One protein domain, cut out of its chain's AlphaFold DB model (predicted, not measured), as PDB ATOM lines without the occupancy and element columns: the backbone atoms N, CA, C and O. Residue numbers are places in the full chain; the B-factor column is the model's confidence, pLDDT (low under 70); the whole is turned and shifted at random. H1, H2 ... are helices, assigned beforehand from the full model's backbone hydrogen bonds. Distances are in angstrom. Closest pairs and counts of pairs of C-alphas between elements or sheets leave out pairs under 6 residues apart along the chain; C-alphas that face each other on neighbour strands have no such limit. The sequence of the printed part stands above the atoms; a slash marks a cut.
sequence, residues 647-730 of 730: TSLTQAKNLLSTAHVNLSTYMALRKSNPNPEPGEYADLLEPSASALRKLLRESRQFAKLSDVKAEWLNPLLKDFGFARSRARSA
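What this domain is: This is residues 647 to 730 of the 730 residues of an uncharacterized protein of Trichosporon asahii var. asahii (strain ATCC 90039 / CBS 2479 / JCM 2466 / KCTC 7840 / NBRC 103889/ NCYC 2677 / UAMH 7654) (UniProt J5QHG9). A loose string of five helices: the longest, H4, comes near H2 with residues 707 to 708 alone, close to its first end, and leads on to short H5 and the end of the chain, where residues 724 to 730 stick out, while residues 647 to 654 stick out elsewhere. The 84 printed residues hold H1 to H5 in order and no named strand, all helix; radius of gyration of the C-alphas 16.2 A, spans 47 by 34 by 26 A.

Where its parts are: H4, residues 705 to 719, is 20.0 A long, from C-alpha 705 at (-37.379, -24.227, 36.252). H5 is residues 722 to 726. H3, 689 to 699, measures 15.2 A and H2, 663 to 672, 14.2 A. H1, 649 to 656, begins at (-29.937, 3.166, 26.414).

How they stand to each other: H4, with residues 707 to 708 alone, only just touches H2, with 3 pairs of C-alphas within 8 A, the closest Met 667 and Val 708 at 7.8 A; they are about perpendicular, 80 degrees. H4 and H5 are close but not clearly touching, closest C-alphas Leu 717 and Ala 723, 6.8 A. H1 and H3 are apart. Residues 660 to 661 pair antiparallel with 685 to 686. Every O i to N i+4 pair is within hydrogen-bond range in H1, but 5 of 6 in H2, 6 of 7 in H3, 8 of 11 in H4 and 0 of 1 in H5, where 0 of 2 O i to N i+3 pairs are.

The domain as a whole: C-alphas 647 and 730, the two farthest apart, are 49.0 A apart. The printed part has no cut; the link H2 to H3 is long. Model pLDDT is under 70 at residues 647 to 656 and 722 to 730.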
ATOM      1  N   THR A 647     -24.253   1.681  22.292       66.12
ATOM      2  CA  THR A 647     -23.691   2.950  22.799       66.12
ATOM      3  C   THR A 647     -24.752   3.895  23.378       66.12
ATOM      4  O   THR A 647     -24.466   5.034  23.725       66.12
ATOM      5  N   SER A 648     -26.014   3.461  23.468       66.06
ATOM      6  CA  SER A 648     -27.089   4.241  24.086       66.06
ATOM      7  C   SER A 648     -28.170   3.354  24.698       66.06
ATOM      8  O   SER A 648     -28.488   2.274  24.190       66.06
ATOM      9  N   LEU A 649     -28.822   3.854  25.752       58.28
ATOM     10  CA  LEU A 649     -29.937   3.166  26.414       58.28
ATOM     11  C   LEU A 649     -31.102   2.878  25.452       58.28
ATOM     12  O   LEU A 649     -31.739   1.829  25.541       58.28
ATOM     13  N   THR A 650     -31.354   3.765  24.485       68.69
ATOM     14  CA  THR A 650     -32.361   3.561  23.431       68.69
ATOM     15  C   THR A 650     -31.979   2.405  22.502       68.69
ATOM     16  O   THR A 650     -32.827   1.568  22.191       68.69
ATOM     17  N   GLN A 651     -30.709   2.294  22.102       65.62
ATOM     18  CA  GLN A 651     -30.219   1.164  21.309       65.62
ATOM     19  C   GLN A 651     -30.271  -0.146  22.108       65.62
ATOM     20  O   GLN A 651     -30.740  -1.151  21.579       65.62
ATOM     21  N   ALA A 652     -29.890  -0.133  23.390       63.75
ATOM     22  CA  ALA A 652     -29.983  -1.293  24.278       63.75
ATOM     23  C   ALA A 652     -31.435  -1.777  24.430       63.75
ATOM     24  O   ALA A 652     -31.726  -2.963  24.268       63.75
ATOM     25  N   LYS A 653     -32.372  -0.847  24.655       66.44
ATOM     26  CA  LYS A 653     -33.816  -1.110  24.720       66.44
ATOM     27  C   LYS A 653     -34.370  -1.664  23.402       66.44
ATOM     28  O   LYS A 653     -35.205  -2.564  23.435       66.44
ATOM     29  N   ASN A 654     -33.908  -1.164  22.254       69.38
ATOM     30  CA  ASN A 654     -34.332  -1.641  20.934       69.38
ATOM     31  C   ASN A 654     -33.758  -3.030  20.596       69.38
ATOM     32  O   ASN A 654     -34.461  -3.867  20.032       69.38
ATOM     33  N   LEU A 655     -32.510  -3.313  20.980       64.81
ATOM     34  CA  LEU A 655     -31.942  -4.658  20.880       64.81
ATOM     35  C   LEU A 655     -32.727  -5.632  21.765       64.81
ATOM     36  O   LEU A 655     -33.231  -6.635  21.275       64.81
ATOM     37  N   LEU A 656     -32.930  -5.313  23.044       63.41
ATOM     38  CA  LEU A 656     -33.618  -6.199  23.992       63.41
ATOM     39  C   LEU A 656     -35.136  -6.315  23.777       63.41
ATOM     40  O   LEU A 656     -35.746  -7.246  24.298       63.41
ATOM     41  N   SER A 657     -35.759  -5.432  22.988       73.62
ATOM     42  CA  SER A 657     -37.153  -5.611  22.551       73.62
ATOM     43  C   SER A 657     -37.307  -6.639  21.420       73.62
ATOM     44  O   SER A 657     -38.423  -7.094  21.164       73.62
ATOM     45  N   THR A 658     -36.206  -7.028  20.765       71.88
ATOM     46  CA  THR A 658     -36.184  -7.974  19.631       71.88
ATOM     47  C   THR A 658     -35.351  -9.236  19.893       71.88
ATOM     48  O   THR A 658     -35.661 -10.301  19.351       71.88
ATOM     49  N   ALA A 659     -34.327  -9.145  20.742       76.38
ATOM     50  CA  ALA A 659     -33.457 -10.244  21.130       76.38
ATOM     51  C   ALA A 659     -34.078 -11.128  22.223       76.38
ATOM     52  O   ALA A 659     -34.795 -10.667  23.111       76.38
ATOM     53  N   HIS A 660     -33.758 -12.421  22.193       84.56
ATOM     54  CA  HIS A 660     -34.230 -13.398  23.168       84.56
ATOM     55  C   HIS A 660     -33.061 -14.197  23.751       84.56
ATOM     56  O   HIS A 660     -32.354 -14.893  23.031       84.56
ATOM     57  N   VAL A 661     -32.885 -14.140  25.073       86.31
ATOM     58  CA  VAL A 661     -31.779 -14.823  25.765       86.31
ATOM     59  C   VAL A 661     -32.016 -16.333  25.835       86.31
ATOM     60  O   VAL A 661     -33.050 -16.776  26.351       86.31
ATOM     61  N   ASN A 662     -31.041 -17.150  25.419       88.94
ATOM     62  CA  ASN A 662     -31.071 -18.574  25.763       88.94
ATOM     63  C   ASN A 662     -30.624 -18.818  27.216       88.94
ATOM     64  O   ASN A 662     -29.441 -19.007  27.509       88.94
ATOM     65  N   LEU A 663     -31.602 -18.914  28.122       88.31
ATOM     66  CA  LEU A 663     -31.366 -19.212  29.537       88.31
ATOM     67  C   LEU A 663     -30.596 -20.522  29.785       88.31
ATOM     68  O   LEU A 663     -29.915 -20.606  30.801       88.31
ATOM     69  N   SER A 664     -30.659 -21.548  28.918       90.19
ATOM     70  CA  SER A 664     -29.873 -22.774  29.161       90.19
ATOM     71  C   SER A 664     -28.378 -22.537  28.958       90.19
ATOM     72  O   SER A 664     -27.582 -23.035  29.749       90.19
ATOM     73  N   THR A 665     -28.014 -21.753  27.939       90.81
ATOM     74  CA  THR A 665     -26.629 -21.339  27.687       90.81
ATOM     75  C   THR A 665     -26.151 -20.392  28.784       90.81
ATOM     76  O   THR A 665     -25.061 -20.593  29.300       90.81
ATOM     77  N   TYR A 666     -26.985 -19.440  29.223       89.81
ATOM     78  CA  TYR A 666     -26.643 -18.503  30.308       89.81
ATOM     79  C   TYR A 666     -26.295 -19.243  31.605       89.81
ATOM     80  O   TYR A 666     -25.217 -19.067  32.166       89.81
ATOM     81  N   MET A 667     -27.181 -20.150  32.033       90.44
ATOM     82  CA  MET A 667     -26.996 -20.959  33.242       90.44
ATOM     83  C   MET A 667     -25.820 -21.943  33.119       90.44
ATOM     84  O   MET A 667     -25.391 -22.481  34.133       90.44
ATOM     85  N   ALA A 668     -25.348 -22.250  31.906       91.06
ATOM     86  CA  ALA A 668     -24.164 -23.077  31.685       91.06
ATOM     87  C   ALA A 668     -22.890 -22.226  31.748       91.06
ATOM     88  O   ALA A 668     -22.012 -22.529  32.550       91.06
ATOM     89  N   LEU A 669     -22.841 -21.132  30.978       90.25
ATOM     90  CA  LEU A 669     -21.703 -20.220  30.888       90.25
ATOM     91  C   LEU A 669     -21.357 -19.621  32.259       90.25
ATOM     92  O   LEU A 669     -20.216 -19.735  32.693       90.25
ATOM     93  N   ARG A 670     -22.360 -19.147  33.013       85.88
ATOM     94  CA  ARG A 670     -22.179 -18.630  34.382       85.88
ATOM     95  C   ARG A 670     -21.742 -19.695  35.404       85.88
ATOM     96  O   ARG A 670     -21.182 -19.370  36.447       85.88
ATOM     97  N   LYS A 671     -22.007 -20.983  35.136       89.38
ATOM     98  CA  LYS A 671     -21.546 -22.106  35.980       89.38
ATOM     99  C   LYS A 671     -20.134 -22.575  35.620       89.38
ATOM    100  O   LYS A 671     -19.495 -23.189  36.469       89.38
ATOM    101  N   SER A 672     -19.653 -22.303  34.405       93.00
ATOM    102  CA  SER A 672     -18.249 -22.504  34.017       93.00
ATOM    103  C   SER A 672     -17.358 -21.310  34.361       93.00
ATOM    104  O   SER A 672     -16.240 -21.526  34.816       93.00
ATOM    105  N   ASN A 673     -17.851 -20.082  34.189       89.06
ATOM    106  CA  ASN A 673     -17.161 -18.851  34.551       89.06
ATOM    107  C   ASN A 673     -18.111 -17.937  35.358       89.06
ATOM    108  O   ASN A 673     -19.093 -17.451  34.796       89.06
ATOM    109  N   PRO A 674     -17.879 -17.713  36.669       84.81
ATOM    110  CA  PRO A 674     -18.739 -16.848  37.479       84.81
ATOM    111  C   PRO A 674     -18.569 -15.354  37.157       84.81
ATOM    112  O   PRO A 674     -19.533 -14.609  37.327       84.81
ATOM    113  N   ASN A 675     -17.393 -14.954  36.654       80.94
ATOM    114  CA  ASN A 675     -17.084 -13.620  36.130       80.94
ATOM    115  C   ASN A 675     -16.709 -13.749  34.637       80.94
ATOM    116  O   ASN A 675     -15.524 -13.758  34.305       80.94
ATOM    117  N   PRO A 676     -17.697 -13.915  33.741       76.44
ATOM    118  CA  PRO A 676     -17.454 -13.970  32.304       76.44
ATOM    119  C   PRO A 676     -16.979 -12.622  31.762       76.44
ATOM    120  O   PRO A 676     -17.488 -11.576  32.166       76.44
ATOM    121  N   GLU A 677     -16.020 -12.660  30.840       81.12
ATOM    122  CA  GLU A 677     -15.433 -11.457  30.241       81.12
ATOM    123  C   GLU A 677     -16.466 -10.671  29.403       81.12
ATOM    124  O   GLU A 677     -17.377 -11.277  28.812       81.12
ATOM    125  N   PRO A 678     -16.342  -9.329  29.295       74.25
ATOM    126  CA  PRO A 678     -17.242  -8.504  28.492       74.25
ATOM    127  C   PRO A 678     -17.319  -8.983  27.036       74.25
ATOM    128  O   PRO A 678     -16.387  -8.832  26.249       74.25
ATOM    129  N   GLY A 679     -18.457  -9.576  26.670       74.88
ATOM    130  CA  GLY A 679     -18.698 -10.141  25.338       74.88
ATOM    131  C   GLY A 679     -18.933 -11.651  25.301       74.88
ATOM    132  O   GLY A 679     -19.580 -12.108  24.361       74.88
ATOM    133  N   GLU A 680     -18.563 -12.421  26.336       78.94
ATOM    134  CA  GLU A 680     -18.941 -13.848  26.446       78.94
ATOM    135  C   GLU A 680     -20.470 -14.052  26.362       78.94
ATOM    136  O   GLU A 680     -20.957 -15.090  25.910       78.94
ATOM    137  N   TYR A 681     -21.252 -13.040  26.761       79.06
ATOM    138  CA  TYR A 681     -22.712 -13.064  26.692       79.06
ATOM    139  C   TYR A 681     -23.316 -12.757  25.304       79.06
ATOM    140  O   TYR A 681     -24.524 -12.938  25.135       79.06
ATOM    141  N   ALA A 682     -22.533 -12.313  24.311       77.19
ATOM    142  CA  ALA A 682     -23.061 -11.875  23.011       77.19
ATOM    143  C   ALA A 682     -23.785 -13.006  22.251       77.19
ATOM    144  O   ALA A 682     -24.911 -12.821  21.782       77.19
ATOM    145  N   ASP A 683     -23.198 -14.208  22.234       81.06
ATOM    146  CA  ASP A 683     -23.718 -15.401  21.542       81.06
ATOM    147  C   ASP A 683     -25.034 -15.957  22.131       81.06
ATOM    148  O   ASP A 683     -25.603 -16.923  21.616       81.06
ATOM    149  N   LEU A 684     -25.549 -15.374  23.220       84.56
ATOM    150  CA  LEU A 684     -26.805 -15.789  23.849       84.56
ATOM    151  C   LEU A 684     -28.022 -14.985  23.372       84.56
ATOM    152  O   LEU A 684     -29.152 -15.368  23.698       84.56
ATOM    153  N   LEU A 685     -27.810 -13.892  22.631       87.06
ATOM    154  CA  LEU A 685     -28.857 -12.999  22.131       87.06
ATOM    155  C   LEU A 685     -29.377 -13.461  20.762       87.06
ATOM    156  O   LEU A 685     -28.938 -13.010  19.709       87.06
ATOM    157  N   GLU A 686     -30.376 -14.344  20.772       89.25
ATOM    158  CA  GLU A 686     -31.045 -14.793  19.547       89.25
ATOM    159  C   GLU A 686     -31.919 -13.672  18.951       89.25
ATOM    160  O   GLU A 686     -32.841 -13.209  19.628       89.25
ATOM    161  N   PRO A 687     -31.739 -13.269  17.676       85.19
ATOM    162  CA  PRO A 687     -32.392 -12.090  17.088       85.19
ATOM    163  C   PRO A 687     -33.895 -12.266  16.795       85.19
ATOM    164  O   PRO A 687     -34.511 -11.416  16.157       85.19
ATOM    165  N   SER A 688     -34.499 -13.398  17.179       89.62
ATOM    166  CA  SER A 688     -35.957 -13.575  17.176       89.62
ATOM    167  C   SER A 688     -36.391 -14.795  17.991       89.62
ATOM    168  O   SER A 688     -35.692 -15.810  18.053       89.62
ATOM    169  N   ALA A 689     -37.625 -14.774  18.504       85.19
ATOM    170  CA  ALA A 689     -38.237 -15.933  19.157       85.19
ATOM    171  C   ALA A 689     -38.281 -17.172  18.243       85.19
ATOM    172  O   ALA A 689     -38.262 -18.303  18.724       85.19
ATOM    173  N   SER A 690     -38.347 -16.984  16.922       89.19
ATOM    174  CA  SER A 690     -38.247 -18.051  15.920       89.19
ATOM    175  C   SER A 690     -36.866 -18.703  15.867       89.19
ATOM    176  O   SER A 690     -36.794 -19.927  15.748       89.19
ATOM    177  N   ALA A 691     -35.797 -17.913  15.974       89.94
ATOM    178  CA  ALA A 691     -34.423 -18.398  15.956       89.94
ATOM    179  C   ALA A 691     -34.096 -19.142  17.265       89.94
ATOM    180  O   ALA A 691     -33.782 -20.331  17.211       89.94
ATOM    181  N   LEU A 692     -34.426 -18.563  18.429       90.69
ATOM    182  CA  LEU A 692     -34.336 -19.259  19.722       90.69
ATOM    183  C   LEU A 692     -35.148 -20.570  19.744       90.69
ATOM    184  O   LEU A 692     -34.653 -21.613  20.167       90.69
ATOM    185  N   ARG A 693     -36.391 -20.576  19.235       90.44
ATOM    186  CA  ARG A 693     -37.205 -21.808  19.125       90.44
ATOM    187  C   ARG A 693     -36.610 -22.844  18.170       90.44
ATOM    188  O   ARG A 693     -36.940 -24.022  18.308       90.44
ATOM    189  N   LYS A 694     -35.799 -22.439  17.191       95.12
ATOM    190  CA  LYS A 694     -35.060 -23.348  16.309       95.12
ATOM    191  C   LYS A 694     -33.852 -23.922  17.058       95.12
ATOM    192  O   LYS A 694     -33.780 -25.143  17.181       95.12
ATOM    193  N   LEU A 695     -33.001 -23.076  17.647       93.12
ATOM    194  CA  LEU A 695     -31.828 -23.509  18.412       93.12
ATOM    195  C   LEU A 695     -32.217 -24.455  19.558       93.12
ATOM    196  O   LEU A 695     -31.644 -25.533  19.671       93.12
ATOM    197  N   LEU A 696     -33.257 -24.140  20.339       90.81
ATOM    198  CA  LEU A 696     -33.750 -25.006  21.425       90.81
ATOM    199  C   LEU A 696     -34.281 -26.371  20.939       90.81
ATOM    200  O   LEU A 696     -34.272 -27.344  21.691       90.81
ATOM    201  N   ARG A 697     -34.747 -26.486  19.686       92.56
ATOM    202  CA  ARG A 697     -35.140 -27.780  19.085       92.56
ATOM    203  C   ARG A 697     -33.938 -28.584  18.599       92.56
ATOM    204  O   ARG A 697     -33.999 -29.814  18.606       92.56
ATOM    205  N   GLU A 698     -32.890 -27.898  18.157       95.56
ATOM    206  CA  GLU A 698     -31.662 -28.488  17.624       95.56
ATOM    207  C   GLU A 698     -30.735 -28.943  18.765       95.56
ATOM    208  O   GLU A 698     -30.333 -30.105  18.784       95.56
ATOM    209  N   SER A 699     -30.501 -28.099  19.778       92.69
ATOM    210  CA  SER A 699     -29.722 -28.439  20.980       92.69
ATOM    211  C   SER A 699     -30.471 -29.355  21.954       92.69
ATOM    212  O   SER A 699     -29.848 -30.139  22.670       92.69
ATOM    213  N   ARG A 700     -31.810 -29.249  22.005       92.56
ATOM    214  CA  ARG A 700     -32.702 -29.876  23.007       92.56
ATOM    215  C   ARG A 700     -32.383 -29.516  24.462       92.56
ATOM    216  O   ARG A 700     -32.885 -30.173  25.377       92.56
ATOM    217  N   GLN A 701     -31.570 -28.490  24.685       90.19
ATOM    218  CA  GLN A 701     -31.249 -27.997  26.017       90.19
ATOM    219  C   GLN A 701     -32.344 -27.031  26.468       90.19
ATOM    220  O   GLN A 701     -32.708 -26.112  25.744       90.19
ATOM    221  N   PHE A 702     -32.872 -27.242  27.671       89.31
ATOM    222  CA  PHE A 702     -33.863 -26.367  28.291       89.31
ATOM    223  C   PHE A 702     -33.430 -26.090  29.727       89.31
ATOM    224  O   PHE A 702     -33.070 -27.016  30.458       89.31
ATOM    225  N   ALA A 703     -33.467 -24.823  30.141       88.62
ATOM    226  CA  ALA A 703     -33.159 -24.456  31.516       88.62
ATOM    227  C   ALA A 703     -34.187 -25.086  32.470       88.62
ATOM    228  O   ALA A 703     -35.399 -25.017  32.241       88.62
ATOM    229  N   LYS A 704     -33.715 -25.709  33.553       90.19
ATOM    230  CA  LYS A 704     -34.603 -26.273  34.574       90.19
ATOM    231  C   LYS A 704     -35.286 -25.135  35.329       90.19
ATOM    232  O   LYS A 704     -34.624 -24.213  35.800       90.19
ATOM    233  N   LEU A 705     -36.602 -25.235  35.518       86.25
ATOM    234  CA  LEU A 705     -37.379 -24.227  36.252       86.25
ATOM    235  C   LEU A 705     -36.928 -24.076  37.719       86.25
ATOM    236  O   LEU A 705     -37.121 -23.013  38.301       86.25
ATOM    237  N   SER A 706     -36.325 -25.112  38.311       89.94
ATOM    238  CA  SER A 706     -35.658 -25.046  39.619       89.94
ATOM    239  C   SER A 706     -34.501 -24.051  39.623       89.94
ATOM    240  O   SER A 706     -34.435 -23.195  40.496       89.94
ATOM    241  N   ASP A 707     -33.620 -24.160  38.632       88.19
ATOM    242  CA  ASP A 707     -32.352 -23.442  38.551       88.19
ATOM    243  C   ASP A 707     -32.612 -21.964  38.235       88.19
ATOM    244  O   ASP A 707     -32.168 -21.091  38.973       88.19
ATOM    245  N   VAL A 708     -33.461 -21.685  37.236       84.12
ATOM    246  CA  VAL A 708     -33.886 -20.312  36.892       84.12
ATOM    247  C   VAL A 708     -34.569 -19.625  38.082       84.12
ATOM    248  O   VAL A 708     -34.346 -18.443  38.335       84.12
ATOM    249  N   LYS A 709     -35.375 -20.356  38.868       86.88
ATOM    250  CA  LYS A 709     -35.958 -19.802  40.099       86.88
ATOM    251  C   LYS A 709     -34.911 -19.568  41.185       86.88
ATOM    252  O   LYS A 709     -34.953 -18.527  41.825       86.88
ATOM    253  N   ALA A 710     -33.992 -20.507  41.395       86.88
ATOM    254  CA  ALA A 710     -32.952 -20.384  42.411       86.88
ATOM    255  C   ALA A 710     -31.992 -19.218  42.137       86.88
ATOM    256  O   ALA A 710     -31.536 -18.582  43.081       86.88
ATOM    257  N   GLU A 711     -31.717 -18.934  40.865       84.81
ATOM    258  CA  GLU A 711     -30.693 -17.976  40.457       84.81
ATOM    259  C   GLU A 711     -31.242 -16.574  40.135       84.81
ATOM    260  O   GLU A 711     -30.549 -15.595  40.383       84.81
ATOM    261  N   TRP A 712     -32.470 -16.453  39.607       80.12
ATOM    262  CA  TRP A 712     -33.073 -15.151  39.257       80.12
ATOM    263  C   TRP A 712     -34.245 -14.780  40.174       80.12
ATOM    264  O   TRP A 712     -34.306 -13.666  40.687       80.12
ATOM    265  N   LEU A 713     -35.187 -15.701  40.421       77.62
ATOM    266  CA  LEU A 713     -36.391 -15.380  41.203       77.62
ATOM    267  C   LEU A 713     -36.114 -15.280  42.712       77.62
ATOM    268  O   LEU A 713     -36.708 -14.444  43.384       77.62
ATOM    269  N   ASN A 714     -35.241 -16.126  43.260       80.75
ATOM    270  CA  ASN A 714     -34.970 -16.164  44.698       80.75
ATOM    271  C   ASN A 714     -34.208 -14.929  45.220       80.75
ATOM    272  O   ASN A 714     -34.597 -14.468  46.293       80.75
ATOM    273  N   PRO A 715     -33.197 -14.367  44.520       80.06
ATOM    274  CA  PRO A 715     -32.635 -13.062  44.876       80.06
ATOM    275  C   PRO A 715     -33.714 -11.978  44.879       80.06
ATOM    276  O   PRO A 715     -34.019 -11.441  45.937       80.06
ATOM    277  N   LEU A 716     -34.445 -11.808  43.770       70.31
ATOM    278  CA  LEU A 716     -35.542 -10.837  43.688       70.31
ATOM    279  C   LEU A 716     -36.561 -10.992  44.838       70.31
ATOM    280  O   LEU A 716     -36.924 -10.011  45.473       70.31
ATOM    281  N   LEU A 717     -36.994 -12.213  45.180       74.00
ATOM    282  CA  LEU A 717     -37.920 -12.450  46.302       74.00
ATOM    283  C   LEU A 717     -37.314 -12.200  47.698       74.00
ATOM    284  O   LEU A 717     -38.060 -11.950  48.648       74.00
ATOM    285  N   LYS A 718     -35.990 -12.294  47.849       75.19
ATOM    286  CA  LYS A 718     -35.263 -11.924  49.073       75.19
ATOM    287  C   LYS A 718     -35.186 -10.400  49.199       75.19
ATOM    288  O   LYS A 718     -35.417  -9.878  50.292       75.19
ATOM    289  N   ASP A 719     -34.917  -9.721  48.090       71.56
ATOM    290  CA  ASP A 719     -34.693  -8.277  48.021       71.56
ATOM    291  C   ASP A 719     -36.028  -7.512  48.139       71.56
ATOM    292  O   ASP A 719     -36.153  -6.631  48.984       71.56
ATOM    293  N   PHE A 720     -37.092  -7.979  47.470       71.12
ATOM    294  CA  PHE A 720     -38.491  -7.565  47.701       71.12
ATOM    295  C   PHE A 720     -39.072  -8.021  49.063       71.12
ATOM    296  O   PHE A 720     -40.286  -8.025  49.263       71.12
ATOM    297  N   GLY A 721     -38.249  -8.481  50.011       73.25
ATOM    298  CA  GLY A 721     -38.660  -8.718  51.398       73.25
ATOM    299  C   GLY A 721     -39.648  -9.871  51.653       73.25
ATOM    300  O   GLY A 721     -39.955 -10.135  52.818       73.25
ATOM    301  N   PHE A 722     -40.102 -10.620  50.639       61.66
ATOM    302  CA  PHE A 722     -41.069 -11.726  50.794       61.66
ATOM    303  C   PHE A 722     -40.582 -12.855  51.718       61.66
ATOM    304  O   PHE A 722     -41.393 -13.606  52.267       61.66
ATOM    305  N   ALA A 723     -39.268 -12.976  51.919       55.28
ATOM    306  CA  ALA A 723     -38.686 -13.854  52.933       55.28
ATOM    307  C   ALA A 723     -38.904 -13.336  54.373       55.28
ATOM    308  O   ALA A 723     -39.145 -14.130  55.281       55.28
ATOM    309  N   ARG A 724     -38.854 -12.011  54.589       55.62
ATOM    310  CA  ARG A 724     -38.985 -11.377  55.914       55.62
ATOM    311  C   ARG A 724     -40.427 -11.377  56.417       55.62
ATOM    312  O   ARG A 724     -40.646 -11.585  57.606       55.62
ATOM    313  N   SER A 725     -41.412 -11.182  55.535       54.41
ATOM    314  CA  SER A 725     -42.832 -11.182  55.921       54.41
ATOM    315  C   SER A 725     -43.278 -12.546  56.457       54.41
ATOM    316  O   SER A 725     -43.852 -12.616  57.542       54.41
ATOM    317  N   ARG A 726     -42.914 -13.642  55.778       54.31
ATOM    318  CA  ARG A 726     -43.223 -15.013  56.232       54.31
ATOM    319  C   ARG A 726     -42.533 -15.400  57.542       54.31
ATOM    320  O   ARG A 726     -43.088 -16.191  58.292       54.31
ATOM    321  N   ALA A 727     -41.353 -14.842  57.814       51.88
ATOM    322  CA  ALA A 727     -40.614 -15.043  59.064       51.88
ATOM    323  C   ALA A 727     -41.082 -14.130  60.220       51.88
ATOM    324  O   ALA A 727     -40.586 -14.262  61.333       51.88
ATOM    325  N   ARG A 728     -42.019 -13.202  59.966       52.16
ATOM    326  CA  ARG A 728     -42.747 -12.431  60.992       52.16
ATOM    327  C   ARG A 728     -44.172 -12.946  61.233       52.16
ATOM    328  O   ARG A 728     -44.798 -12.541  62.205       52.16
ATOM    329  N   SER A 729     -44.689 -13.808  60.355       50.66
ATOM    330  CA  SER A 729     -46.034 -14.398  60.437       50.66
ATOM    331  C   SER A 729     -46.035 -15.865  60.899       50.66
ATOM    332  O   SER A 729     -47.010 -16.574  60.641       50.66
ATOM    333  N   ALA A 730     -44.932 -16.347  61.477       45.03
ATOM    334  CA  ALA A 730     -44.696 -17.736  61.876       45.03
ATOM    335  C   ALA A 730     -43.861 -17.795  63.163       45.03
ATOM    336  O   ALA A 730     -44.090 -18.752  63.935       45.03
TER     337      ALA A 730